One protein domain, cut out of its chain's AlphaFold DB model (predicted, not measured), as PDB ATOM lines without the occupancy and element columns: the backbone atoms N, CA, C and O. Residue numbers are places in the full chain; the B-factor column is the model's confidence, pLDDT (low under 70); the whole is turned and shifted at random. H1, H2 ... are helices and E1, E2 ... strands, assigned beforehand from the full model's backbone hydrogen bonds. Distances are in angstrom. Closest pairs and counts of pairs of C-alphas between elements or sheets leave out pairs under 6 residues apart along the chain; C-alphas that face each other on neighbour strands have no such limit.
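Overview. This is residues 3 to 176 of the 176 residues of an uncharacterized protein of Mycoplasma gallopavonis (UniProt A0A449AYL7). Two curled four-strand sheets are partly face to face as a sandwich with crossed strands, and the long hairpin E3 and E4 runs on from it, with H1 and H4 over one face of its sheet. H3 packs on H1 nearly at a right angle, and H2 packs on H3 farther out, both clear of the two sheets. The printed part has 174 residues, with four named helices and eight named strands in the order E1 E2 H1 H2 H3 H4 E3 E4 E5 E6 E7 E8; the antiparallel sheets run E2 E1 E8 E7 and E5 E4 E3 E6, and the class is mixed. It is loose, with a radius of gyration of the C-alphas of 19.6 A and spans of 56 by 44 by 28 A.

Arrangement. E1, residues 3 to 9, and E2, residues 15 to 21, form a hairpin, with N 5 and O 18 2.8 A apart, within hydrogen-bond range. H1, residues 24 to 39, is on the second sheet at a height of 7.6 A, along E3, residues 100 to 112, at 18 degrees on the local plane; their closest C-alphas, Ser 37 and Leu 100, are 5.0 A apart. H2, residues 46 to 64, and H3, residues 69 to 85, touch at a steep tilt of 56 degrees, opposite ways; their closest C-alphas, Asp 50 and Leu 76, are 6.6 A apart. H3, with residues 82 to 83 alone, touches H1 about perpendicular at 89 degrees; the closest C-alphas, Leu 29 and Ile 83, are 5.8 A apart. H4, residues 89 to 97, is on the same face as H1 at a height of 9.8 A, over E4, residues 124 to 133. E3 and E4 form a hairpin, with N 106 and O 128 3.1 A apart. E3, E4 and E5, residues 138 to 140, make a meander, each strand the antiparallel neighbour of the one before, with N 139 and O 131 2.8 A apart. E6, residues 146 to 148, pairs with E3, with N 111 and O 147 3.0 A apart, and completes a Greek key, its first strand beside its fourth. E7, residues 157 to 159, and E8, residues 166 to 175, form a hairpin, with N 158 and O 168 2.8 A apart; E8 pairs with E1, with N 6 and O 172 2.9 A apart. Every O i to N i+4 pair is within range in H1, H3 and H4, and 11 of 15 in H2.

Along the chain. E1 begins at C-alpha 3 (-15.221, -48.012, 33.750), and E8 ends at C-alpha 175 (-17.700, -51.172, 36.294). E3 is 30.8 A long and bends by 69 degrees at residue 109; E4 is 28.8 A, H2 25.5 A and H3 24.2 A.

Size, cuts and confidence. The C-alphas farthest apart, Ser 11 and Glu 69, are 57.2 A apart. The printed part has no cut, the link E3 to E4 is long, and residue 66 is under 70 in pLDDT.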
ATOM      1  N   ASN A   3     -13.885 -48.583  33.812       91.62
ATOM      2  CA  ASN A   3     -15.221 -48.012  33.750       91.62
ATOM      3  C   ASN A   3     -15.599 -47.829  32.284       91.62
ATOM      4  O   ASN A   3     -14.879 -47.160  31.536       91.62
ATOM      5  N   LEU A   4     -16.728 -48.408  31.887       92.56
ATOM      6  CA  LEU A   4     -17.335 -48.210  30.581       92.56
ATOM      7  C   LEU A   4     -18.489 -47.219  30.712       92.56
ATOM      8  O   LEU A   4     -19.509 -47.504  31.339       92.56
ATOM      9  N   LEU A   5     -18.335 -46.053  30.098       93.56
ATOM     10  CA  LEU A   5     -19.363 -45.024  30.028       93.56
ATOM     11  C   LEU A   5     -20.048 -45.100  28.669       93.56
ATOM     12  O   LEU A   5     -19.380 -45.062  27.634       93.56
ATOM     13  N   LYS A   6     -21.377 -45.167  28.658       95.50
ATOM     14  CA  LYS A   6     -22.180 -45.149  27.428       95.50
ATOM     15  C   LYS A   6     -23.009 -43.879  27.391       95.50
ATOM     16  O   LYS A   6     -23.650 -43.520  28.379       95.50
ATOM     17  N   GLY A   7     -23.008 -43.196  26.254       95.50
ATOM     18  CA  GLY A   7     -23.694 -41.918  26.103       95.50
ATOM     19  C   GLY A   7     -24.224 -41.682  24.700       95.50
ATOM     20  O   GLY A   7     -23.950 -42.444  23.775       95.50
ATOM     21  N   ILE A   8     -24.988 -40.603  24.547       97.00
ATOM     22  CA  ILE A   8     -25.495 -40.132  23.255       97.00
ATOM     23  C   ILE A   8     -25.123 -38.665  23.057       97.00
ATOM     24  O   ILE A   8     -25.248 -37.859  23.976       97.00
ATOM     25  N   CYS A   9     -24.635 -38.321  21.866       96.56
ATOM     26  CA  CYS A   9     -24.351 -36.937  21.507       96.56
ATOM     27  C   CYS A   9     -25.647 -36.158  21.309       96.56
ATOM     28  O   CYS A   9     -26.464 -36.512  20.458       96.56
ATOM     29  N   ASP A  10     -25.821 -35.063  22.042       96.56
ATOM     30  CA  ASP A  10     -27.003 -34.220  21.913       96.56
ATOM     31  C   ASP A  10     -27.035 -33.455  20.578       96.56
ATOM     32  O   ASP A  10     -28.125 -33.122  20.112       96.56
ATOM     33  N   SER A  11     -25.892 -33.267  19.912       95.19
ATOM     34  CA  SER A  11     -25.806 -32.625  18.593       95.19
ATOM     35  C   SER A  11     -26.052 -33.616  17.452       95.19
ATOM     36  O   SER A  11     -27.057 -33.528  16.751       95.19
ATOM     37  N   CYS A  12     -25.172 -34.608  17.283       95.00
ATOM     38  CA  CYS A  12     -25.226 -35.526  16.139       95.00
ATOM     39  C   CYS A  12     -26.098 -36.771  16.370       95.00
ATOM     40  O   CYS A  12     -26.226 -37.602  15.471       95.00
ATOM     41  N   LYS A  13     -26.674 -36.921  17.573       96.06
ATOM     42  CA  LYS A  13     -27.543 -38.039  17.993       96.06
ATOM     43  C   LYS A  13     -26.902 -39.428  17.910       96.06
ATOM     44  O   LYS A  13     -27.599 -40.431  18.050       96.06
ATOM     45  N   LYS A  14     -25.580 -39.511  17.728       95.19
ATOM     46  CA  LYS A  14     -24.850 -40.782  17.709       95.19
ATOM     47  C   LYS A  14     -24.558 -41.290  19.124       95.19
ATOM     48  O   LYS A  14     -24.212 -40.480  19.990       95.19
ATOM     49  N   PRO A  15     -24.664 -42.608  19.356       96.12
ATOM     50  CA  PRO A  15     -24.196 -43.228  20.584       96.12
ATOM     51  C   PRO A  15     -22.669 -43.371  20.579       96.12
ATOM     52  O   PRO A  15     -22.062 -43.598  19.530       96.12
ATOM     53  N   TYR A  16     -22.065 -43.275  21.761       96.75
ATOM     54  CA  TYR A  16     -20.634 -43.464  21.977       96.75
ATOM     55  C   TYR A  16     -20.374 -44.262  23.253       96.75
ATOM     56  O   TYR A  16     -21.132 -44.175  24.223       96.75
ATOM     57  N   GLU A  17     -19.275 -45.010  23.243       95.75
ATOM     58  CA  GLU A  17     -18.773 -45.762  24.389       95.75
ATOM     59  C   GLU A  17     -17.362 -45.282  24.729       95.75
ATOM     60  O   GLU A  17     -16.538 -45.077  23.836       95.75
ATOM     61  N   TYR A  18     -17.084 -45.102  26.018       94.88
ATOM     62  CA  TYR A  18     -15.815 -44.601  26.531       94.88
ATOM     63  C   TYR A  18     -15.303 -45.540  27.614       94.88
ATOM     64  O   TYR A  18     -15.948 -45.693  28.647       94.88
ATOM     65  N   LEU A  19     -14.142 -46.149  27.387       92.88
ATOM     66  CA  LEU A  19     -13.510 -47.048  28.342       92.88
ATOM     67  C   LEU A  19     -12.320 -46.356  29.004       92.88
ATOM     68  O   LEU A  19     -11.388 -45.932  28.321       92.88
ATOM     69  N   TYR A  20     -12.342 -46.290  30.332       89.81
ATOM     70  CA  TYR A  20     -11.255 -45.768  31.156       89.81
ATOM     71  C   TYR A  20     -10.759 -46.826  32.137       89.81
ATOM     72  O   TYR A  20     -11.533 -47.659  32.599       89.81
ATOM     73  N   GLY A  21      -9.490 -46.742  32.530       87.00
ATOM     74  CA  GLY A  21      -8.944 -47.504  33.653       87.00
ATOM     75  C   GLY A  21      -8.239 -48.799  33.254       87.00
ATOM     76  O   GLY A  21      -7.611 -48.890  32.198       87.00
ATOM     77  N   ASP A  22      -8.292 -49.790  34.145       84.88
ATOM     78  CA  ASP A  22      -7.415 -50.962  34.074       84.88
ATOM     79  C   ASP A  22      -8.149 -52.218  33.623       84.88
ATOM     80  O   ASP A  22      -8.968 -52.749  34.378       84.88
ATOM     81  N   ILE A  23      -7.770 -52.714  32.444       83.56
ATOM     82  CA  ILE A  23      -8.082 -54.058  31.934       83.56
ATOM     83  C   ILE A  23      -6.957 -55.044  32.285       83.56
ATOM     84  O   ILE A  23      -5.868 -54.622  32.676       83.56
ATOM     85  N   GLU A  24      -7.182 -56.347  32.101       82.81
ATOM     86  CA  GLU A  24      -6.226 -57.409  32.460       82.81
ATOM     87  C   GLU A  24      -4.797 -57.156  31.945       82.81
ATOM     88  O   GLU A  24      -3.856 -57.134  32.739       82.81
ATOM     89  N   LEU A  25      -4.632 -56.862  30.650       81.75
ATOM     90  CA  LEU A  25      -3.315 -56.576  30.064       81.75
ATOM     91  C   LEU A  25      -2.635 -55.365  30.731       81.75
ATOM     92  O   LEU A  25      -1.436 -55.374  31.005       81.75
ATOM     93  N   THR A  26      -3.406 -54.321  31.043       87.00
ATOM     94  CA  THR A  26      -2.916 -53.134  31.759       87.00
ATOM     95  C   THR A  26      -2.481 -53.491  33.178       87.00
ATOM     96  O   THR A  26      -1.466 -52.983  33.644       87.00
ATOM     97  N   ILE A  27      -3.199 -54.387  33.863       90.12
ATOM     98  CA  ILE A  27      -2.835 -54.872  35.204       90.12
ATOM     99  C   ILE A  27      -1.511 -55.642  35.155       90.12
ATOM    100  O   ILE A  27      -0.626 -55.392  35.976       90.12
ATOM    101  N   GLN A  28      -1.345 -56.533  34.175       91.69
ATOM    102  CA  GLN A  28      -0.110 -57.297  33.980       91.69
ATOM    103  C   GLN A  28       1.082 -56.375  33.687       91.69
ATOM    104  O   GLN A  28       2.123 -56.489  34.340       91.69
ATOM    105  N   LEU A  29       0.914 -55.403  32.781       95.19
ATOM    106  CA  LEU A  29       1.957 -54.425  32.468       95.19
ATOM    107  C   LEU A  29       2.282 -53.519  33.667       95.19
ATOM    108  O   LEU A  29       3.453 -53.253  33.933       95.19
ATOM    109  N   LYS A  30       1.276 -53.089  34.441       95.06
ATOM    110  CA  LYS A  30       1.496 -52.354  35.697       95.06
ATOM    111  C   LYS A  30       2.334 -53.161  36.671       95.06
ATOM    112  O   LYS A  30       3.296 -52.636  37.218       95.06
ATOM    113  N   PHE A  31       1.984 -54.425  36.896       94.00
ATOM    114  CA  PHE A  31       2.731 -55.289  37.805       94.00
ATOM    115  C   PHE A  31       4.182 -55.477  37.337       94.00
ATOM    116  O   PHE A  31       5.110 -55.376  38.143       94.00
ATOM    117  N   PHE A  32       4.386 -55.655  36.031       96.25
ATOM    118  CA  PHE A  32       5.708 -55.732  35.413       96.25
ATOM    119  C   PHE A  32       6.543 -54.466  35.659       96.25
ATOM    120  O   PHE A  32       7.630 -54.544  36.235       96.25
ATOM    121  N   LEU A  33       6.025 -53.285  35.307       97.31
ATOM    122  CA  LEU A  33       6.736 -52.009  35.469       97.31
ATOM    123  C   LEU A  33       6.941 -51.627  36.944       97.31
ATOM    124  O   LEU A  33       8.001 -51.118  37.320       97.31
ATOM    125  N   ASN A  34       5.971 -51.929  37.808       96.25
ATOM    126  CA  ASN A  34       6.104 -51.761  39.255       96.25
ATOM    127  C   ASN A  34       7.194 -52.667  39.825       96.25
ATOM    128  O   ASN A  34       7.901 -52.283  40.754       96.25
ATOM    129  N   THR A  35       7.373 -53.866  39.275       95.44
ATOM    130  CA  THR A  35       8.455 -54.754  39.701       95.44
ATOM    131  C   THR A  35       9.812 -54.229  39.242       95.44
ATOM    132  O   THR A  35      10.747 -54.212  40.045       95.44
ATOM    133  N   ILE A  36       9.924 -53.742  38.000       96.12
ATOM    134  CA  ILE A  36      11.151 -53.090  37.515       96.12
ATOM    135  C   ILE A  36      11.519 -51.912  38.425       96.12
ATOM    136  O   ILE A  36      12.654 -51.839  38.882       96.12
ATOM    137  N   SER A  37      10.572 -51.027  38.739       96.12
ATOM    138  CA  SER A  37      10.834 -49.838  39.567       96.12
ATOM    139  C   SER A  37      11.073 -50.149  41.049       96.12
ATOM    140  O   SER A  37      11.962 -49.574  41.670       96.12
ATOM    141  N   SER A  38      10.338 -51.081  41.651       95.88
ATOM    142  CA  SER A  38      10.516 -51.397  43.078       95.88
ATOM    143  C   SER A  38      11.736 -52.273  43.360       95.88
ATOM    144  O   SER A  38      12.383 -52.105  44.392       95.88
ATOM    145  N   LYS A  39      12.064 -53.210  42.461       94.56
ATOM    146  CA  LYS A  39      13.165 -54.169  42.655       94.56
ATOM    147  C   LYS A  39      14.416 -53.833  41.853       94.56
ATOM    148  O   LYS A  39      15.453 -54.440  42.102       94.56
ATOM    149  N   GLN A  40      14.332 -52.895  40.909       93.25
ATOM    150  CA  GLN A  40      15.445 -52.488  40.045       93.25
ATOM    151  C   GLN A  40      16.033 -53.670  39.249       93.25
ATOM    152  O   GLN A  40      17.240 -53.788  39.049       93.25
ATOM    153  N   ILE A  41      15.155 -54.573  38.796       92.25
ATOM    154  CA  ILE A  41      15.507 -55.758  38.006       92.25
ATOM    155  C   ILE A  41      15.105 -55.515  36.552       92.25
ATOM    156  O   ILE A  41      13.988 -55.092  36.273       92.25
ATOM    157  N   ASN A  42      15.992 -55.845  35.613       92.00
ATOM    158  CA  ASN A  42      15.659 -55.836  34.192       92.00
ATOM    159  C   ASN A  42      14.803 -57.062  33.831       92.00
ATOM    160  O   ASN A  42      15.349 -58.131  33.562       92.00
ATOM    161  N   LEU A  43      13.481 -56.902  33.819       95.38
ATOM    162  CA  LEU A  43      12.542 -57.959  33.424       95.38
ATOM    163  C   LEU A  43      12.324 -58.059  31.904       95.38
ATOM    164  O   LEU A  43      11.564 -58.912  31.464       95.38
ATOM    165  N   LEU A  44      12.999 -57.233  31.093       95.62
ATOM    166  CA  LEU A  44      13.065 -57.411  29.632       95.62
ATOM    167  C   LEU A  44      14.077 -58.495  29.224       95.62
ATOM    168  O   LEU A  44      14.252 -58.784  28.045       95.62
ATOM    169  N   ASP A  45      14.807 -59.044  30.192       95.38
ATOM    170  CA  ASP A  45      15.608 -60.249  30.033       95.38
ATOM    171  C   ASP A  45      14.722 -61.451  30.373       95.38
ATOM    172  O   ASP A  45      14.260 -61.583  31.510       95.38
ATOM    173  N   LYS A  46      14.487 -62.326  29.389       95.44
ATOM    174  CA  LYS A  46      13.590 -63.480  29.525       95.44
ATOM    175  C   LYS A  46      13.994 -64.406  30.676       95.44
ATOM    176  O   LYS A  46      13.128 -64.864  31.410       95.44
ATOM    177  N   THR A  47      15.285 -64.628  30.909       95.44
ATOM    178  CA  THR A  47      15.744 -65.472  32.022       95.44
ATOM    179  C   THR A  47      15.426 -64.829  33.371       95.44
ATOM    180  O   THR A  47      14.968 -65.506  34.292       95.44
ATOM    181  N   LYS A  48      15.624 -63.511  33.505       94.81
ATOM    182  CA  LYS A  48      15.249 -62.781  34.731       94.81
ATOM    183  C   LYS A  48      13.738 -62.748  34.930       94.81
ATOM    184  O   LYS A  48      13.280 -62.895  36.062       94.81
ATOM    185  N   PHE A  49      12.984 -62.580  33.847       96.50
ATOM    186  CA  PHE A  49      11.530 -62.648  33.851       96.50
ATOM    187  C   PHE A  49      11.035 -64.012  34.338       96.50
ATOM    188  O   PHE A  49      10.271 -64.065  35.299       96.50
ATOM    189  N   ASP A  50      11.516 -65.102  33.737       95.31
ATOM    190  CA  ASP A  50      11.089 -66.461  34.073       95.31
ATOM    191  C   ASP A  50      11.394 -66.787  35.533       95.31
ATOM    192  O   ASP A  50      10.514 -67.239  36.259       95.31
ATOM    193  N   ASN A  51      12.603 -66.476  36.005       92.69
ATOM    194  CA  ASN A  51      12.981 -66.688  37.404       92.69
ATOM    195  C   ASN A  51      12.098 -65.898  38.382       92.69
ATOM    196  O   ASN A  51      11.831 -66.357  39.492       92.69
ATOM    197  N   PHE A  52      11.651 -64.705  37.986       92.81
ATOM    198  CA  PHE A  52      10.797 -63.869  38.817       92.81
ATOM    199  C   PHE A  52       9.346 -64.362  38.848       92.81
ATOM    200  O   PHE A  52       8.774 -64.563  39.921       92.81
ATOM    201  N   TYR A  53       8.747 -64.542  37.671       93.12
ATOM    202  CA  TYR A  53       7.325 -64.843  37.524       93.12
ATOM    203  C   TYR A  53       6.991 -66.309  37.771       93.12
ATOM    204  O   TYR A  53       5.852 -66.596  38.133       93.12
ATOM    205  N   ARG A  54       7.950 -67.233  37.634       92.75
ATOM    206  CA  ARG A  54       7.717 -68.659  37.894       92.75
ATOM    207  C   ARG A  54       7.168 -68.886  39.294       92.75
ATOM    208  O   ARG A  54       6.096 -69.463  39.423       92.75
ATOM    209  N   ASN A  55       7.817 -68.324  40.313       86.44
ATOM    210  CA  ASN A  55       7.355 -68.434  41.700       86.44
ATOM    211  C   ASN A  55       5.933 -67.874  41.885       86.44
ATOM    212  O   ASN A  55       5.142 -68.421  42.648       86.44
ATOM    213  N   TYR A  56       5.604 -66.784  41.184       83.94
ATOM    214  CA  TYR A  56       4.278 -66.167  41.243       83.94
ATOM    215  C   TYR A  56       3.204 -67.053  40.593       83.94
ATOM    216  O   TYR A  56       2.137 -67.259  41.168       83.94
ATOM    217  N   ILE A  57       3.493 -67.613  39.416       86.62
ATOM    218  CA  ILE A  57       2.572 -68.478  38.669       86.62
ATOM    219  C   ILE A  57       2.395 -69.826  39.367       86.62
ATOM    220  O   ILE A  57       1.267 -70.295  39.490       86.62
ATOM    221  N   GLU A  58       3.474 -70.429  39.869       87.06
ATOM    222  CA  GLU A  58       3.424 -71.695  40.604       87.06
ATOM    223  C   GLU A  58       2.493 -71.597  41.812       87.06
ATOM    224  O   GLU A  58       1.605 -72.432  41.968       87.06
ATOM    225  N   GLN A  59       2.605 -70.528  42.609       83.88
ATOM    226  CA  GLN A  59       1.721 -70.308  43.757       83.88
ATOM    227  C   GLN A  59       0.243 -70.204  43.364       83.88
ATOM    228  O   GLN A  59      -0.610 -70.757  44.057       83.88
ATOM    229  N   GLN A  60      -0.069 -69.524  42.256       82.12
ATOM    230  CA  GLN A  60      -1.441 -69.382  41.761       82.12
ATOM    231  C   GLN A  60      -1.988 -70.707  41.208       82.12
ATOM    232  O   GLN A  60      -3.104 -71.107  41.527       82.12
ATOM    233  N   MET A  61      -1.190 -71.434  40.422       81.12
ATOM    234  CA  MET A  61      -1.613 -72.686  39.788       81.12
ATOM    235  C   MET A  61      -1.727 -73.847  40.780       81.12
ATOM    236  O   MET A  61      -2.631 -74.674  40.648       81.12
ATOM    237  N   SER A  62      -0.868 -73.899  41.807       79.19
ATOM    238  CA  SER A  62      -0.981 -74.889  42.886       79.19
ATOM    239  C   SER A  62      -2.303 -74.766  43.650       79.19
ATOM    240  O   SER A  62      -2.849 -75.784  44.067       79.19
ATOM    241  N   GLN A  63      -2.858 -73.557  43.790       78.44
ATOM    242  CA  GLN A  63      -4.169 -73.345  44.422       78.44
ATOM    243  C   GLN A  63      -5.339 -73.845  43.561       78.44
ATOM    244  O   GLN A  63      -6.391 -74.178  44.100       78.44
ATOM    245  N   MET A  64      -5.154 -73.931  42.240       75.69
ATOM    246  CA  MET A  64      -6.181 -74.375  41.287       75.69
ATOM    247  C   MET A  64      -6.093 -75.873  40.952       75.69
ATOM    248  O   MET A  64      -6.960 -76.394  40.256       75.69
ATOM    249  N   GLY A  65      -5.066 -76.583  41.437       73.50
ATOM    250  CA  GLY A  65      -4.859 -78.010  41.151       73.50
ATOM    251  C   GLY A  65      -4.385 -78.306  39.721       73.50
ATOM    252  O   GLY A  65      -4.409 -79.455  39.290       73.50
ATOM    253  N   GLU A  66      -3.937 -77.290  38.982       67.88
ATOM    254  CA  GLU A  66      -3.609 -77.369  37.551       67.88
ATOM    255  C   GLU A  66      -2.093 -77.414  37.283       67.88
ATOM    256  O   GLU A  66      -1.576 -76.760  36.376       67.88
ATOM    257  N   PHE A  67      -1.346 -78.152  38.102       75.81
ATOM    258  CA  PHE A  67       0.114 -78.076  38.128       75.81
ATOM    259  C   PHE A  67       0.779 -79.007  37.095       75.81
ATOM    260  O   PHE A  67       0.869 -80.217  37.303       75.81
ATOM    261  N   SER A  68       1.292 -78.442  35.996       85.12
ATOM    262  CA  SER A  68       2.277 -79.100  35.125       85.12
ATOM    263  C   SER A  68       3.345 -78.107  34.655       85.12
ATOM    264  O   SER A  68       3.038 -76.949  34.357       85.12
ATOM    265  N   GLU A  69       4.605 -78.551  34.570       87.19
ATOM    266  CA  GLU A  69       5.726 -77.700  34.129       87.19
ATOM    267  C   GLU A  69       5.500 -77.124  32.727       87.19
ATOM    268  O   GLU A  69       5.764 -75.946  32.485       87.19
ATOM    269  N   GLU A  70       4.959 -77.932  31.812       89.75
ATOM    270  CA  GLU A  70       4.632 -77.506  30.450       89.75
ATOM    271  C   GLU A  70       3.644 -76.333  30.452       89.75
ATOM    272  O   GLU A  70       3.839 -75.341  29.745       89.75
ATOM    273  N   ARG A  71       2.603 -76.407  31.290       88.75
ATOM    274  CA  ARG A  71       1.593 -75.354  31.381       88.75
ATOM    275  C   ARG A  71       2.162 -74.085  32.007       88.75
ATOM    276  O   ARG A  71       1.866 -73.005  31.511       88.75
ATOM    277  N   ILE A  72       3.007 -74.202  33.033       90.31
ATOM    278  CA  ILE A  72       3.694 -73.051  33.644       90.31
ATOM    279  C   ILE A  72       4.563 -72.337  32.606       90.31
ATOM    280  O   ILE A  72       4.465 -71.119  32.461       90.31
ATOM    281  N   ASN A  73       5.375 -73.087  31.858       92.62
ATOM    282  CA  ASN A  73       6.253 -72.523  30.834       92.62
ATOM    283  C   ASN A  73       5.446 -71.816  29.738       92.62
ATOM    284  O   ASN A  73       5.745 -70.677  29.393       92.62
ATOM    285  N   LYS A  74       4.356 -72.435  29.271       93.00
ATOM    286  CA  LYS A  74       3.464 -71.817  28.286       93.00
ATOM    287  C   LYS A  74       2.818 -70.528  28.807       93.00
ATOM    288  O   LYS A  74       2.746 -69.545  28.074       93.00
ATOM    289  N   THR A  75       2.371 -70.507  30.063       91.88
ATOM    290  CA  THR A  75       1.814 -69.296  30.687       91.88
ATOM    291  C   THR A  75       2.863 -68.188  30.792       91.88
ATOM    292  O   THR A  75       2.562 -67.040  30.476       91.88
ATOM    293  N   LEU A  76       4.096 -68.520  31.191       94.12
ATOM    294  CA  LEU A  76       5.213 -67.571  31.247       94.12
ATOM    295  C   LEU A  76       5.540 -66.986  29.873       94.12
ATOM    296  O   LEU A  76       5.789 -65.787  29.757       94.12
ATOM    297  N   ASP A  77       5.556 -67.819  28.837       95.88
ATOM    298  CA  ASP A  77       5.839 -67.384  27.471       95.88
ATOM    299  C   ASP A  77       4.755 -66.457  26.942       95.88
ATOM    300  O   ASP A  77       5.080 -65.373  26.459       95.88
ATOM    301  N   ASN A  78       3.484 -66.827  27.109       94.69
ATOM    302  CA  ASN A  78       2.361 -65.984  26.709       94.69
ATOM    303  C   ASN A  78       2.399 -64.634  27.433       94.69
ATOM    304  O   ASN A  78       2.411 -63.597  26.782       94.69
ATOM    305  N   LEU A  79       2.532 -64.642  28.764       94.62
ATOM    306  CA  LEU A  79       2.587 -63.416  29.560       94.62
ATOM    307  C   LEU A  79       3.747 -62.507  29.135       94.62
ATOM    308  O   LEU A  79       3.594 -61.290  29.052       94.62
ATOM    309  N   TYR A  80       4.915 -63.089  28.860       96.31
ATOM    310  CA  TYR A  80       6.071 -62.331  28.400       96.31
ATOM    311  C   TYR A  80       5.819 -61.673  27.039       96.31
ATOM    312  O   TYR A  80       6.116 -60.492  26.861       96.31
ATOM    313  N   GLN A  81       5.249 -62.421  26.088       95.88
ATOM    314  CA  GLN A  81       4.910 -61.894  24.766       95.88
ATOM    315  C   GLN A  81       3.838 -60.808  24.850       95.88
ATOM    316  O   GLN A  81       4.000 -59.755  24.237       95.88
ATOM    317  N   ASP A  82       2.798 -61.017  25.655       94.19
ATOM    318  CA  ASP A  82       1.717 -60.054  25.844       94.19
ATOM    319  C   ASP A  82       2.260 -58.729  26.399       94.19
ATOM    320  O   ASP A  82       2.007 -57.664  25.830       94.19
ATOM    321  N   ILE A  83       3.104 -58.785  27.437       95.12
ATOM    322  CA  ILE A  83       3.756 -57.602  28.021       95.12
ATOM    323  C   ILE A  83       4.645 -56.888  27.000       95.12
ATOM    324  O   ILE A  83       4.567 -55.664  26.872       95.12
ATOM    325  N   LEU A  84       5.496 -57.622  26.276       94.69
ATOM    326  CA  LEU A  84       6.390 -57.007  25.295       94.69
ATOM    327  C   LEU A  84       5.627 -56.412  24.112       94.69
ATOM    328  O   LEU A  84       6.019 -55.358  23.621       94.69
ATOM    329  N   SER A  85       4.533 -57.040  23.683       94.12
ATOM    330  CA  SER A  85       3.685 -56.531  22.601       94.12
ATOM    331  C   SER A  85       2.975 -55.225  22.973       94.12
ATOM    332  O   SER A  85       2.696 -54.403  22.100       94.12
ATOM    333  N   ALA A  86       2.737 -54.996  24.269       93.81
ATOM    334  CA  ALA A  86       2.166 -53.756  24.782       93.81
ATOM    335  C   ALA A  86       3.177 -52.590  24.826       93.81
ATOM    336  O   ALA A  86       2.774 -51.441  25.026       93.81
ATOM    337  N   LEU A  87       4.473 -52.862  24.640       95.50
ATOM    338  CA  LEU A  87       5.551 -51.874  24.644       95.50
ATOM    339  C   LEU A  87       6.150 -51.709  23.242       95.50
ATOM    340  O   LEU A  87       6.587 -52.662  22.603       95.50
ATOM    341  N   THR A  88       6.270 -50.468  22.793       95.50
ATOM    342  CA  THR A  88       7.025 -50.117  21.590       95.50
ATOM    343  C   THR A  88       8.520 -50.390  21.778       95.50
ATOM    344  O   THR A  88       9.041 -50.394  22.897       95.50
ATOM    345  N   SER A  89       9.253 -50.556  20.675       95.69
ATOM    346  CA  SER A  89      10.708 -50.752  20.721       95.69
ATOM    347  C   SER A  89      11.439 -49.605  21.429       95.69
ATOM    348  O   SER A  89      12.424 -49.840  22.123       95.69
ATOM    349  N   GLU A  90      10.951 -48.370  21.289       96.12
ATOM    350  CA  GLU A  90      11.505 -47.208  21.989       96.12
ATOM    351  C   GLU A  90      11.329 -47.330  23.508       96.12
ATOM    352  O   GLU A  90      12.289 -47.161  24.258       96.12
ATOM    353  N   GLU A  91      10.126 -47.677  23.967       97.06
ATOM    354  CA  GLU A  91       9.827 -47.850  25.392       97.06
ATOM    355  C   GLU A  91      10.662 -48.973  26.008       97.06
ATOM    356  O   GLU A  91      11.210 -48.816  27.102       97.06
ATOM    357  N   GLN A  92      10.827 -50.080  25.283       96.88
ATOM    358  CA  GLN A  92      11.704 -51.170  25.702       96.88
ATOM    359  C   GLN A  92      13.160 -50.699  25.830       96.88
ATOM    360  O   GLN A  92      13.827 -51.006  26.818       96.88
ATOM    361  N   GLU A  93      13.672 -49.918  24.875       96.00
ATOM    362  CA  GLU A  93      15.029 -49.366  24.951       96.00
ATOM    363  C   GLU A  93      15.197 -48.359  26.096       96.00
ATOM    364  O   GLU A  93      16.235 -48.351  26.766       96.00
ATOM    365  N   LEU A  94      14.181 -47.541  26.374       96.00
ATOM    366  CA  LEU A  94      14.190 -46.624  27.512       96.00
ATOM    367  C   LEU A  94      14.287 -47.384  28.839       96.00
ATOM    368  O   LEU A  94      15.115 -47.026  29.677       96.00
ATOM    369  N   LEU A  95      13.510 -48.455  28.998       96.62
ATOM    370  CA  LEU A  95      13.524 -49.312  30.186       96.62
ATOM    371  C   LEU A  95      14.852 -50.061  30.376       96.62
ATOM    372  O   LEU A  95      15.259 -50.290  31.510       96.62
ATOM    373  N   LYS A  96      15.564 -50.414  29.296       94.06
ATOM    374  CA  LYS A  96      16.896 -51.043  29.397       94.06
ATOM    375  C   LYS A  96      17.985 -50.072  29.848       94.06
ATOM    376  O   LYS A  96      18.932 -50.482  30.512       94.06
ATOM    377  N   ARG A  97      17.902 -48.811  29.417       94.06
ATOM    378  CA  ARG A  97      18.998 -47.832  29.555       94.06
ATOM    379  C   ARG A  97      18.883 -46.942  30.784       94.06
ATOM    380  O   ARG A  97      19.863 -46.300  31.148       94.06
ATOM    381  N   ASN A  98      17.698 -46.849  31.378       95.19
ATOM    382  CA  ASN A  98      17.409 -45.889  32.434       95.19
ATOM    383  C   ASN A  98      16.825 -46.600  33.655       95.19
ATOM    384  O   ASN A  98      16.136 -47.610  33.538       95.19
ATOM    385  N   ILE A  99      17.066 -46.027  34.832       95.44
ATOM    386  CA  ILE A  99      16.463 -46.491  36.080       95.44
ATOM    387  C   ILE A  99      15.032 -45.957  36.153       95.44
ATOM    388  O   ILE A  99      14.829 -44.744  36.249       95.44
ATOM    389  N   LEU A 100      14.050 -46.855  36.073       97.62
ATOM    390  CA  LEU A 100      12.635 -46.522  36.220       97.62
ATOM    391  C   LEU A 100      12.323 -46.237  37.694       97.62
ATOM    392  O   LEU A 100      12.598 -47.072  38.557       97.62
ATOM    393  N   MET A 101      11.738 -45.074  37.967       97.19
ATOM    394  CA  MET A 101      11.323 -44.652  39.308       97.19
ATOM    395  C   MET A 101       9.850 -44.947  39.546       97.19
ATOM    396  O   MET A 101       9.488 -45.507  40.576       97.19
ATOM    397  N   ASP A 102       9.009 -44.595  38.579       96.81
ATOM    398  CA  ASP A 102       7.584 -44.881  38.616       96.81
ATOM    399  C   ASP A 102       7.021 -44.999  37.193       96.81
ATOM    400  O   ASP A 102       7.682 -44.679  36.197       96.81
ATOM    401  N   SER A 103       5.791 -45.499  37.100       96.94
ATOM    402  CA  SER A 103       5.069 -45.576  35.838       96.94
ATOM    403  C   SER A 103       3.574 -45.361  36.038       96.94
ATOM    404  O   SER A 103       3.017 -45.654  37.098       96.94
ATOM    405  N   LEU A 104       2.912 -44.883  34.988       95.50
ATOM    406  CA  LEU A 104       1.462 -44.842  34.882       95.50
ATOM    407  C   LEU A 104       1.055 -45.570  33.606       95.50
ATOM    408  O   LEU A 104       1.452 -45.178  32.512       95.50
ATOM    409  N   VAL A 105       0.229 -46.598  33.763       95.19
ATOM    410  CA  VAL A 105      -0.427 -47.301  32.660       95.19
ATOM    411  C   VAL A 105      -1.930 -47.168  32.855       95.19
ATOM    412  O   VAL A 105      -2.408 -47.304  33.976       95.19
ATOM    413  N   THR A 106      -2.694 -46.889  31.810       93.44
ATOM    414  CA  THR A 106      -4.163 -46.917  31.870       93.44
ATOM    415  C   THR A 106      -4.718 -47.037  30.461       93.44
ATOM    416  O   THR A 106      -4.047 -46.670  29.501       93.44
ATOM    417  N   ILE A 107      -5.946 -47.519  30.314       93.38
ATOM    418  CA  ILE A 107      -6.694 -47.328  29.075       93.38
ATOM    419  C   ILE A 107      -7.297 -45.926  29.071       93.38
ATOM    420  O   ILE A 107      -7.811 -45.458  30.095       93.38
ATOM    421  N   VAL A 108      -7.203 -45.265  27.921       93.88
ATOM    422  CA  VAL A 108      -7.866 -43.996  27.630       93.88
ATOM    423  C   VAL A 108      -8.657 -44.112  26.325       93.88
ATOM    424  O   VAL A 108      -8.179 -44.733  25.367       93.88
ATOM    425  N   PRO A 109      -9.853 -43.513  26.247       95.56
ATOM    426  CA  PRO A 109     -10.556 -43.344  24.995       95.56
ATOM    427  C   PRO A 109      -9.959 -42.170  24.226       95.56
ATOM    428  O   PRO A 109      -9.612 -41.128  24.785       95.56
ATOM    429  N   MET A 110      -9.865 -42.333  22.918       96.38
ATOM    430  CA  MET A 110      -9.345 -41.337  21.999       96.38
ATOM    431  C   MET A 110     -10.111 -41.377  20.677       96.38
ATOM    432  O   MET A 110     -10.928 -42.268  20.449       96.38
ATOM    433  N   TYR A 111      -9.869 -40.402  19.810       96.31
ATOM    434  CA  TYR A 111     -10.425 -40.360  18.459       96.31
ATOM    435  C   TYR A 111      -9.375 -39.898  17.460       96.31
ATOM    436  O   TYR A 111      -8.437 -39.191  17.827       96.31
ATOM    437  N   ASP A 112      -9.532 -40.322  16.208       96.19
ATOM    438  CA  ASP A 112      -8.703 -39.874  15.088       96.19
ATOM    439  C   ASP A 112      -9.140 -38.469  14.658       96.19
ATOM    440  O   ASP A 112     -10.255 -38.263  14.166       96.19
ATOM    441  N   GLN A 113      -8.246 -37.499  14.835       95.38
ATOM    442  CA  GLN A 113      -8.471 -36.098  14.493       95.38
ATOM    443  C   GLN A 113      -8.698 -35.904  12.987       95.38
ATOM    444  O   GLN A 113      -9.388 -34.974  12.581       95.38
ATOM    445  N   THR A 114      -8.188 -36.802  12.137       95.88
ATOM    446  CA  THR A 114      -8.395 -36.729  10.680       95.88
ATOM    447  C   THR A 114      -9.817 -37.098  10.255       95.88
ATOM    448  O   THR A 114     -10.195 -36.869   9.106       95.88
ATOM    449  N   LYS A 115     -10.617 -37.667  11.168       95.88
ATOM    450  CA  LYS A 115     -11.997 -38.105  10.922       95.88
ATOM    451  C   LYS A 115     -13.047 -37.161  11.504       95.88
ATOM    452  O   LYS A 115     -14.237 -37.413  11.308       95.88
ATOM    453  N   VAL A 116     -12.645 -36.083  12.179       95.00
ATOM    454  CA  VAL A 116     -13.559 -35.075  12.749       95.00
ATOM    455  C   VAL A 116     -14.487 -34.511  11.668       95.00
ATOM    456  O   VAL A 116     -14.106 -34.363  10.509       95.00
ATOM    457  N   GLY A 117     -15.750 -34.265  12.027       92.94
ATOM    458  CA  GLY A 117     -16.804 -33.821  11.108       92.94
ATOM    459  C   GLY A 117     -17.361 -34.911  10.183       92.94
ATOM    460  O   GLY A 117     -18.423 -34.722   9.587       92.94
ATOM    461  N   THR A 118     -16.714 -36.074  10.085       93.56
ATOM    462  CA  THR A 118     -17.169 -37.179   9.229       93.56
ATOM    463  C   THR A 118     -18.023 -38.185   9.995       93.56
ATOM    464  O   THR A 118     -18.013 -38.258  11.227       93.56
ATOM    465  N   ASP A 119     -18.759 -39.025   9.266       91.00
ATOM    466  CA  ASP A 119     -19.493 -40.125   9.888       91.00
ATOM    467  C   ASP A 119     -18.609 -41.287  10.355       91.00
ATOM    468  O   ASP A 119     -19.088 -42.137  11.112       91.00
ATOM    469  N   GLU A 120     -17.332 -41.275   9.974       92.62
ATOM    470  CA  GLU A 120     -16.320 -42.251  10.371       92.62
ATOM    471  C   GLU A 120     -15.689 -41.941  11.737       92.62
ATOM    472  O   GLU A 120     -14.993 -42.800  12.279       92.62
ATOM    473  N   ALA A 121     -15.941 -40.758  12.314       93.00
ATOM    474  CA  ALA A 121     -15.452 -40.384  13.638       93.00
ATOM    475  C   ALA A 121     -15.964 -41.350  14.718       93.00
ATOM    476  O   ALA A 121     -17.170 -41.443  14.982       93.00
ATOM    477  N   LYS A 122     -15.035 -42.057  15.363       94.44
ATOM    478  CA  LYS A 122     -15.309 -43.095  16.362       94.44
ATOM    479  C   LYS A 122     -14.407 -42.923  17.573       94.44
ATOM    480  O   LYS A 122     -13.303 -42.395  17.464       94.44
ATOM    481  N   VAL A 123     -14.892 -43.412  18.710       96.00
ATOM    482  CA  VAL A 123     -14.054 -43.619  19.888       96.00
ATOM    483  C   VAL A 123     -13.266 -44.908  19.688       96.00
ATOM    484  O   VAL A 123     -13.829 -45.929  19.293       96.00
ATOM    485  N   ILE A 124     -11.971 -44.848  19.959       95.06
ATOM    486  CA  ILE A 124     -11.082 -46.001  20.040       95.06
ATOM    487  C   ILE A 124     -10.415 -46.007  21.412       95.06
ATOM    488  O   ILE A 124     -10.253 -44.959  22.035       95.06
ATOM    489  N   PHE A 125     -10.025 -47.181  21.893       92.69
ATOM    490  CA  PHE A 125      -9.390 -47.330  23.199       92.69
ATOM    491  C   PHE A 125      -7.921 -47.652  23.008       92.69
ATOM    492  O   PHE A 125      -7.574 -48.537  22.227       92.69
ATOM    493  N   SER A 126      -7.062 -46.933  23.718       92.50
ATOM    494  CA  SER A 126      -5.623 -47.124  23.626       92.50
ATOM    495  C   SER A 126      -4.988 -47.140  25.004       92.50
ATOM    496  O   SER A 126      -5.482 -46.525  25.951       92.50
ATOM    497  N   GLN A 127      -3.877 -47.858  25.117       93.25
ATOM    498  CA  GLN A 127      -3.093 -47.887  26.337       93.25
ATOM    499  C   GLN A 127      -2.212 -46.640  26.407       93.25
ATOM    500  O   GLN A 127      -1.271 -46.481  25.629       93.25
ATOM    501  N   PHE A 128      -2.500 -45.783  27.376       94.31
ATOM    502  CA  PHE A 128      -1.639 -44.691  27.791       94.31
ATOM    503  C   PHE A 128      -0.506 -45.221  28.666       94.31
ATOM    504  O   PHE A 128      -0.743 -45.999  29.593       94.31
ATOM    505  N   LEU A 129       0.712 -44.765  28.379       96.44
ATOM    506  CA  LEU A 129       1.907 -45.085  29.147       96.44
ATOM    507  C   LEU A 129       2.685 -43.806  29.452       96.44
ATOM    508  O   LEU A 129       2.992 -43.023  28.554       96.44
ATOM    509  N   ARG A 130       3.049 -43.631  30.720       97.50
ATOM    510  CA  ARG A 130       4.029 -42.641  31.167       97.50
ATOM    511  C   ARG A 130       5.077 -43.332  32.026       97.50
ATOM    512  O   ARG A 130       4.725 -44.086  32.931       97.50
ATOM    513  N   LEU A 131       6.346 -43.068  31.742       98.19
ATOM    514  CA  LEU A 131       7.497 -43.624  32.447       98.19
ATOM    515  C   LEU A 131       8.318 -42.475  33.029       98.19
ATOM    516  O   LEU A 131       8.744 -41.587  32.289       98.19
ATOM    517  N   ASN A 132       8.562 -42.509  34.335       97.81
ATOM    518  CA  ASN A 132       9.395 -41.529  35.017       97.81
ATOM    519  C   ASN A 132      10.717 -42.185  35.412       97.81
ATOM    520  O   ASN A 132      10.740 -43.194  36.118       97.81
ATOM    521  N   PHE A 133      11.825 -41.615  34.952       97.56
ATOM    522  CA  PHE A 133      13.166 -42.144  35.173       97.56
ATOM    523  C   PHE A 133      13.960 -41.290  36.163       97.56
ATOM    524  O   PHE A 133      13.685 -40.104  36.375       97.56
ATOM    525  N   LEU A 134      14.990 -41.896  36.753       96.06
ATOM    526  CA  LEU A 134      15.923 -41.210  37.639       96.06
ATOM    527  C   LEU A 134      16.538 -39.989  36.932       96.06
ATOM    528  O   LEU A 134      16.912 -40.057  35.762       96.06
ATOM    529  N   GLY A 135      16.639 -38.868  37.648       92.38
ATOM    530  CA  GLY A 135      17.127 -37.601  37.090       92.38
ATOM    531  C   GLY A 135      16.048 -36.737  36.423       92.38
ATOM    532  O   GLY A 135      16.382 -35.743  35.790       92.38
ATOM    533  N   GLY A 136      14.765 -37.089  36.568       86.25
ATOM    534  CA  GLY A 136      13.634 -36.252  36.142       86.25
ATOM    535  C   GLY A 136      13.241 -36.400  34.671       86.25
ATOM    536  O   GLY A 136      12.364 -35.684  34.190       86.25
ATOM    537  N   LYS A 137      13.850 -37.341  33.941       93.44
ATOM    538  CA  LYS A 137      13.463 -37.639  32.560       93.44
ATOM    539  C   LYS A 137      12.106 -38.344  32.551       93.44
ATOM    540  O   LYS A 137      11.968 -39.428  33.112       93.44
ATOM    541  N   THR A 138      11.132 -37.745  31.877       96.88
ATOM    542  CA  THR A 138       9.787 -38.306  31.702       96.88
ATOM    543  C   THR A 138       9.586 -38.700  30.246       96.88
ATOM    544  O   THR A 138       9.889 -37.917  29.348       96.88
ATOM    545  N   TYR A 139       9.077 -39.905  30.015       97.50
ATOM    546  CA  TYR A 139       8.549 -40.339  28.725       97.50
ATOM    547  C   TYR A 139       7.032 -40.455  28.822       97.50
ATOM    548  O   TYR A 139       6.511 -40.979  29.809       97.50
ATOM    549  N   GLN A 140       6.330 -40.011  27.788       96.69
ATOM    550  CA  GLN A 140       4.896 -40.201  27.646       96.69
ATOM    551  C   GLN A 140       4.613 -40.694  26.234       96.69
ATOM    552  O   GLN A 140       5.100 -40.106  25.272       96.69
ATOM    553  N   ARG A 141       3.813 -41.755  26.119       95.19
ATOM    554  CA  ARG A 141       3.403 -42.297  24.827       95.19
ATOM    555  C   ARG A 141       2.611 -41.251  24.051       95.19
ATOM    556  O   ARG A 141       1.623 -40.709  24.549       95.19
ATOM    557  N   GLU A 142       3.044 -41.002  22.824       93.69
ATOM    558  CA  GLU A 142       2.386 -40.082  21.903       93.69
ATOM    559  C   GLU A 142       1.449 -40.836  20.958       93.69
ATOM    560  O   GLU A 142       1.760 -41.925  20.472       93.69
ATOM    561  N   PHE A 143       0.300 -40.230  20.657       92.56
ATOM    562  CA  PHE A 143      -0.672 -40.778  19.716       92.56
ATOM    563  C   PHE A 143      -0.799 -39.853  18.510       92.56
ATOM    564  O   PHE A 143      -1.558 -38.887  18.512       92.56
ATOM    565  N   LYS A 144      -0.035 -40.140  17.454       92.88
ATOM    566  CA  LYS A 144      -0.051 -39.326  16.233       92.88
ATOM    567  C   LYS A 144      -1.459 -39.282  15.634       92.88
ATOM    568  O   LYS A 144      -2.056 -40.336  15.428       92.88
ATOM    569  N   ASN A 145      -1.943 -38.081  15.314       94.44
ATOM    570  CA  ASN A 145      -3.280 -37.807  14.768       94.44
ATOM    571  C   ASN A 145      -4.448 -38.208  15.677       94.44
ATOM    572  O   ASN A 145      -5.577 -38.296  15.204       94.44
ATOM    573  N   HIS A 146      -4.206 -38.474  16.957       96.44
ATOM    574  CA  HIS A 146      -5.268 -38.856  17.870       96.44
ATOM    575  C   HIS A 146      -5.287 -37.962  19.096       96.44
ATOM    576  O   HIS A 146      -4.250 -37.508  19.577       96.44
ATOM    577  N   GLN A 147      -6.484 -37.755  19.627       94.62
ATOM    578  CA  GLN A 147      -6.698 -36.948  20.816       94.62
ATOM    579  C   GLN A 147      -7.456 -37.741  21.869       94.62
ATOM    580  O   GLN A 147      -8.447 -38.407  21.571       94.62
ATOM    581  N   ILE A 148      -6.969 -37.662  23.109       95.00
ATOM    582  CA  ILE A 148      -7.624 -38.264  24.268       95.00
ATOM    583  C   ILE A 148      -8.939 -37.524  24.516       95.00
ATOM    584  O   ILE A 148      -8.978 -36.295  24.571       95.00
ATOM    585  N   ILE A 149     -10.014 -38.288  24.668       94.44
ATOM    586  CA  ILE A 149     -11.337 -37.755  24.972       94.44
ATOM    587  C   ILE A 149     -11.354 -37.340  26.439       94.44
ATOM    588  O   ILE A 149     -10.972 -38.102  27.323       94.44
ATOM    589  N   THR A 150     -11.817 -36.119  26.685       92.19
ATOM    590  CA  THR A 150     -11.959 -35.554  28.023       92.19
ATOM    591  C   THR A 150     -13.427 -35.421  28.412       92.19
ATOM    592  O   THR A 150     -14.335 -35.434  27.572       92.19
ATOM    593  N   THR A 151     -13.657 -35.287  29.711       90.88
ATOM    594  CA  THR A 151     -14.942 -34.876  30.277       90.88
ATOM    595  C   THR A 151     -15.021 -33.352  30.311       90.88
ATOM    596  O   THR A 151     -13.991 -32.677  30.376       90.88
ATOM    597  N   SER A 152     -16.233 -32.805  30.307       89.38
ATOM    598  CA  SER A 152     -16.467 -31.399  30.637       89.38
ATOM    599  C   SER A 152     -16.013 -31.093  32.068       89.38
ATOM    600  O   SER A 152     -15.851 -32.000  32.891       89.38
ATOM    601  N   GLU A 153     -15.833 -29.810  32.386       86.25
ATOM    602  CA  GLU A 153     -15.418 -29.366  33.727       86.25
ATOM    603  C   GLU A 153     -16.407 -29.792  34.822       86.25
ATOM    604  O   GLU A 153     -16.002 -30.159  35.921       86.25
ATOM    605  N   ASP A 154     -17.704 -29.804  34.505       85.62
ATOM    606  CA  ASP A 154     -18.767 -30.267  35.402       85.62
ATOM    607  C   ASP A 154     -18.953 -31.796  35.402       85.62
ATOM    608  O   ASP A 154     -19.832 -32.304  36.101       85.62
ATOM    609  N   GLN A 155     -18.142 -32.521  34.621       83.94
ATOM    610  CA  GLN A 155     -18.137 -33.979  34.469       83.94
ATOM    611  C   GLN A 155     -19.455 -34.586  33.960       83.94
ATOM    612  O   GLN A 155     -19.662 -35.795  34.058       83.94
ATOM    613  N   ARG A 156     -20.361 -33.777  33.396       85.62
ATOM    614  CA  ARG A 156     -21.668 -34.252  32.904       85.62
ATOM    615  C   ARG A 156     -21.643 -34.715  31.453       85.62
ATOM    616  O   ARG A 156     -22.488 -35.521  31.057       85.62
ATOM    617  N   PHE A 157     -20.702 -34.201  30.666       92.69
ATOM    618  CA  PHE A 157     -20.618 -34.454  29.236       92.69
ATOM    619  C   PHE A 157     -19.249 -34.998  28.843       92.69
ATOM    620  O   PHE A 157     -18.209 -34.553  29.325       92.69
ATOM    621  N   MET A 158     -19.252 -35.936  27.903       94.88
ATOM    622  CA  MET A 158     -18.053 -36.419  27.229       94.88
ATOM    623  C   MET A 158     -17.860 -35.665  25.916       94.88
ATOM    624  O   MET A 158     -18.825 -35.239  25.270       94.88
ATOM    625  N   LEU A 159     -16.603 -35.523  25.500       96.31
ATOM    626  CA  LEU A 159     -16.265 -34.993  24.185       96.31
ATOM    627  C   LEU A 159     -16.842 -35.894  23.076       96.31
ATOM    628  O   LEU A 159     -16.646 -37.116  23.066       96.31
ATOM    629  N   CYS A 160     -17.556 -35.292  22.126       96.50
ATOM    630  CA  CYS A 160     -18.016 -35.972  20.922       96.50
ATOM    631  C   CYS A 160     -16.875 -36.032  19.896       96.50
ATOM    632  O   CYS A 160     -16.401 -34.977  19.481       96.50
ATOM    633  N   PRO A 161     -16.471 -37.216  19.400       95.75
ATOM    634  CA  PRO A 161     -15.376 -37.316  18.430       95.75
ATOM    635  C   PRO A 161     -15.732 -36.754  17.044       95.75
ATOM    636  O   PRO A 161     -14.843 -36.459  16.254       95.75
ATOM    637  N   LYS A 162     -17.028 -36.623  16.720       95.81
ATOM    638  CA  LYS A 162     -17.482 -36.027  15.454       95.81
ATOM    639  C   LYS A 162     -17.492 -34.501  15.509       95.81
ATOM    640  O   LYS A 162     -17.083 -33.868  14.545       95.81
ATOM    641  N   GLU A 163     -17.982 -33.944  16.614       94.31
ATOM    642  CA  GLU A 163     -18.253 -32.506  16.757       94.31
ATOM    643  C   GLU A 163     -17.150 -31.755  17.517       94.31
ATOM    644  O   GLU A 163     -17.187 -30.532  17.573       94.31
ATOM    645  N   GLU A 164     -16.222 -32.469  18.164       93.75
ATOM    646  CA  GLU A 164     -15.137 -31.914  18.990       93.75
ATOM    647  C   GLU A 164     -15.625 -30.982  20.120       93.75
ATOM    648  O   GLU A 164     -14.955 -30.054  20.564       93.75
ATOM    649  N   THR A 165     -16.823 -31.255  20.633       94.69
ATOM    650  CA  THR A 165     -17.452 -30.501  21.727       94.69
ATOM    651  C   THR A 165     -18.002 -31.447  22.788       94.69
ATOM    652  O   THR A 165     -18.400 -32.576  22.481       94.69
ATOM    653  N   HIS A 166     -18.026 -31.016  24.054       96.50
ATOM    654  CA  HIS A 166     -18.584 -31.789  25.172       96.50
ATOM    655  C   HIS A 166     -20.112 -31.806  25.124       96.50
ATOM    656  O   HIS A 166     -20.789 -31.066  25.830       96.50
ATOM    657  N   THR A 167     -20.653 -32.645  24.249       96.19
ATOM    658  CA  THR A 167     -22.092 -32.744  23.964       96.19
ATOM    659  C   THR A 167     -22.632 -34.156  24.159       96.19
ATOM    660  O   THR A 167     -23.820 -34.397  23.958       96.19
ATOM    661  N   VAL A 168     -21.786 -35.113  24.552       96.75
ATOM    662  CA  VAL A 168     -22.218 -36.492  24.786       96.75
ATOM    663  C   VAL A 168     -22.663 -36.658  26.224       96.75
ATOM    664  O   VAL A 168     -21.846 -36.712  27.140       96.75
ATOM    665  N   ARG A 169     -23.974 -36.757  26.423       96.00
ATOM    666  CA  ARG A 169     -24.565 -37.001  27.734       96.00
ATOM    667  C   ARG A 169     -24.390 -38.466  28.115       96.00
ATOM    668  O   ARG A 169     -24.797 -39.355  27.363       96.00
ATOM    669  N   ILE A 170     -23.811 -38.711  29.289       93.44
ATOM    670  CA  ILE A 170     -23.657 -40.062  29.840       93.44
ATOM    671  C   ILE A 170     -25.040 -40.587  30.242       93.44
ATOM    672  O   ILE A 170     -25.802 -39.905  30.928       93.44
ATOM    673  N   LEU A 171     -25.376 -41.790  29.784       93.50
ATOM    674  CA  LEU A 171     -26.634 -42.476  30.086       93.50
ATOM    675  C   LEU A 171     -26.429 -43.623  31.076       93.50
ATOM    676  O   LEU A 171     -27.331 -43.933  31.850       93.50
ATOM    677  N   PHE A 172     -25.264 -44.265  31.024       92.00
ATOM    678  CA  PHE A 172     -24.950 -45.442  31.819       92.00
ATOM    679  C   PHE A 172     -23.453 -45.508  32.126       92.00
ATOM    680  O   PHE A 172     -22.628 -45.131  31.290       92.00
ATOM    681  N   GLU A 173     -23.125 -46.027  33.306       91.88
ATOM    682  CA  GLU A 173     -21.769 -46.348  33.744       91.88
ATOM    683  C   GLU A 173     -21.734 -47.799  34.226       91.88
ATOM    684  O   GLU A 173     -22.531 -48.207  35.072       91.88
ATOM    685  N   GLU A 174     -20.791 -48.565  33.686       92.31
ATOM    686  CA  GLU A 174     -20.537 -49.956  34.044       92.31
ATOM    687  C   GLU A 174     -19.131 -50.094  34.618       92.31
ATOM    688  O   GLU A 174     -18.166 -49.635  34.006       92.31
ATOM    689  N   LYS A 175     -19.004 -50.759  35.768       89.31
ATOM    690  CA  LYS A 175     -17.700 -51.172  36.294       89.31
ATOM    691  C   LYS A 175     -17.345 -52.541  35.733       89.31
ATOM    692  O   LYS A 175     -18.129 -53.475  35.894       89.31
ATOM    693  N   ILE A 176     -16.167 -52.635  35.125       81.81
ATOM    694  CA  ILE A 176     -15.602 -53.833  34.495       81.81
ATOM    695  C   ILE A 176     -14.313 -54.242  35.220       81.81
ATOM    696  O   ILE A 176     -13.517 -53.358  35.634       81.81
TER     697      ILE A 176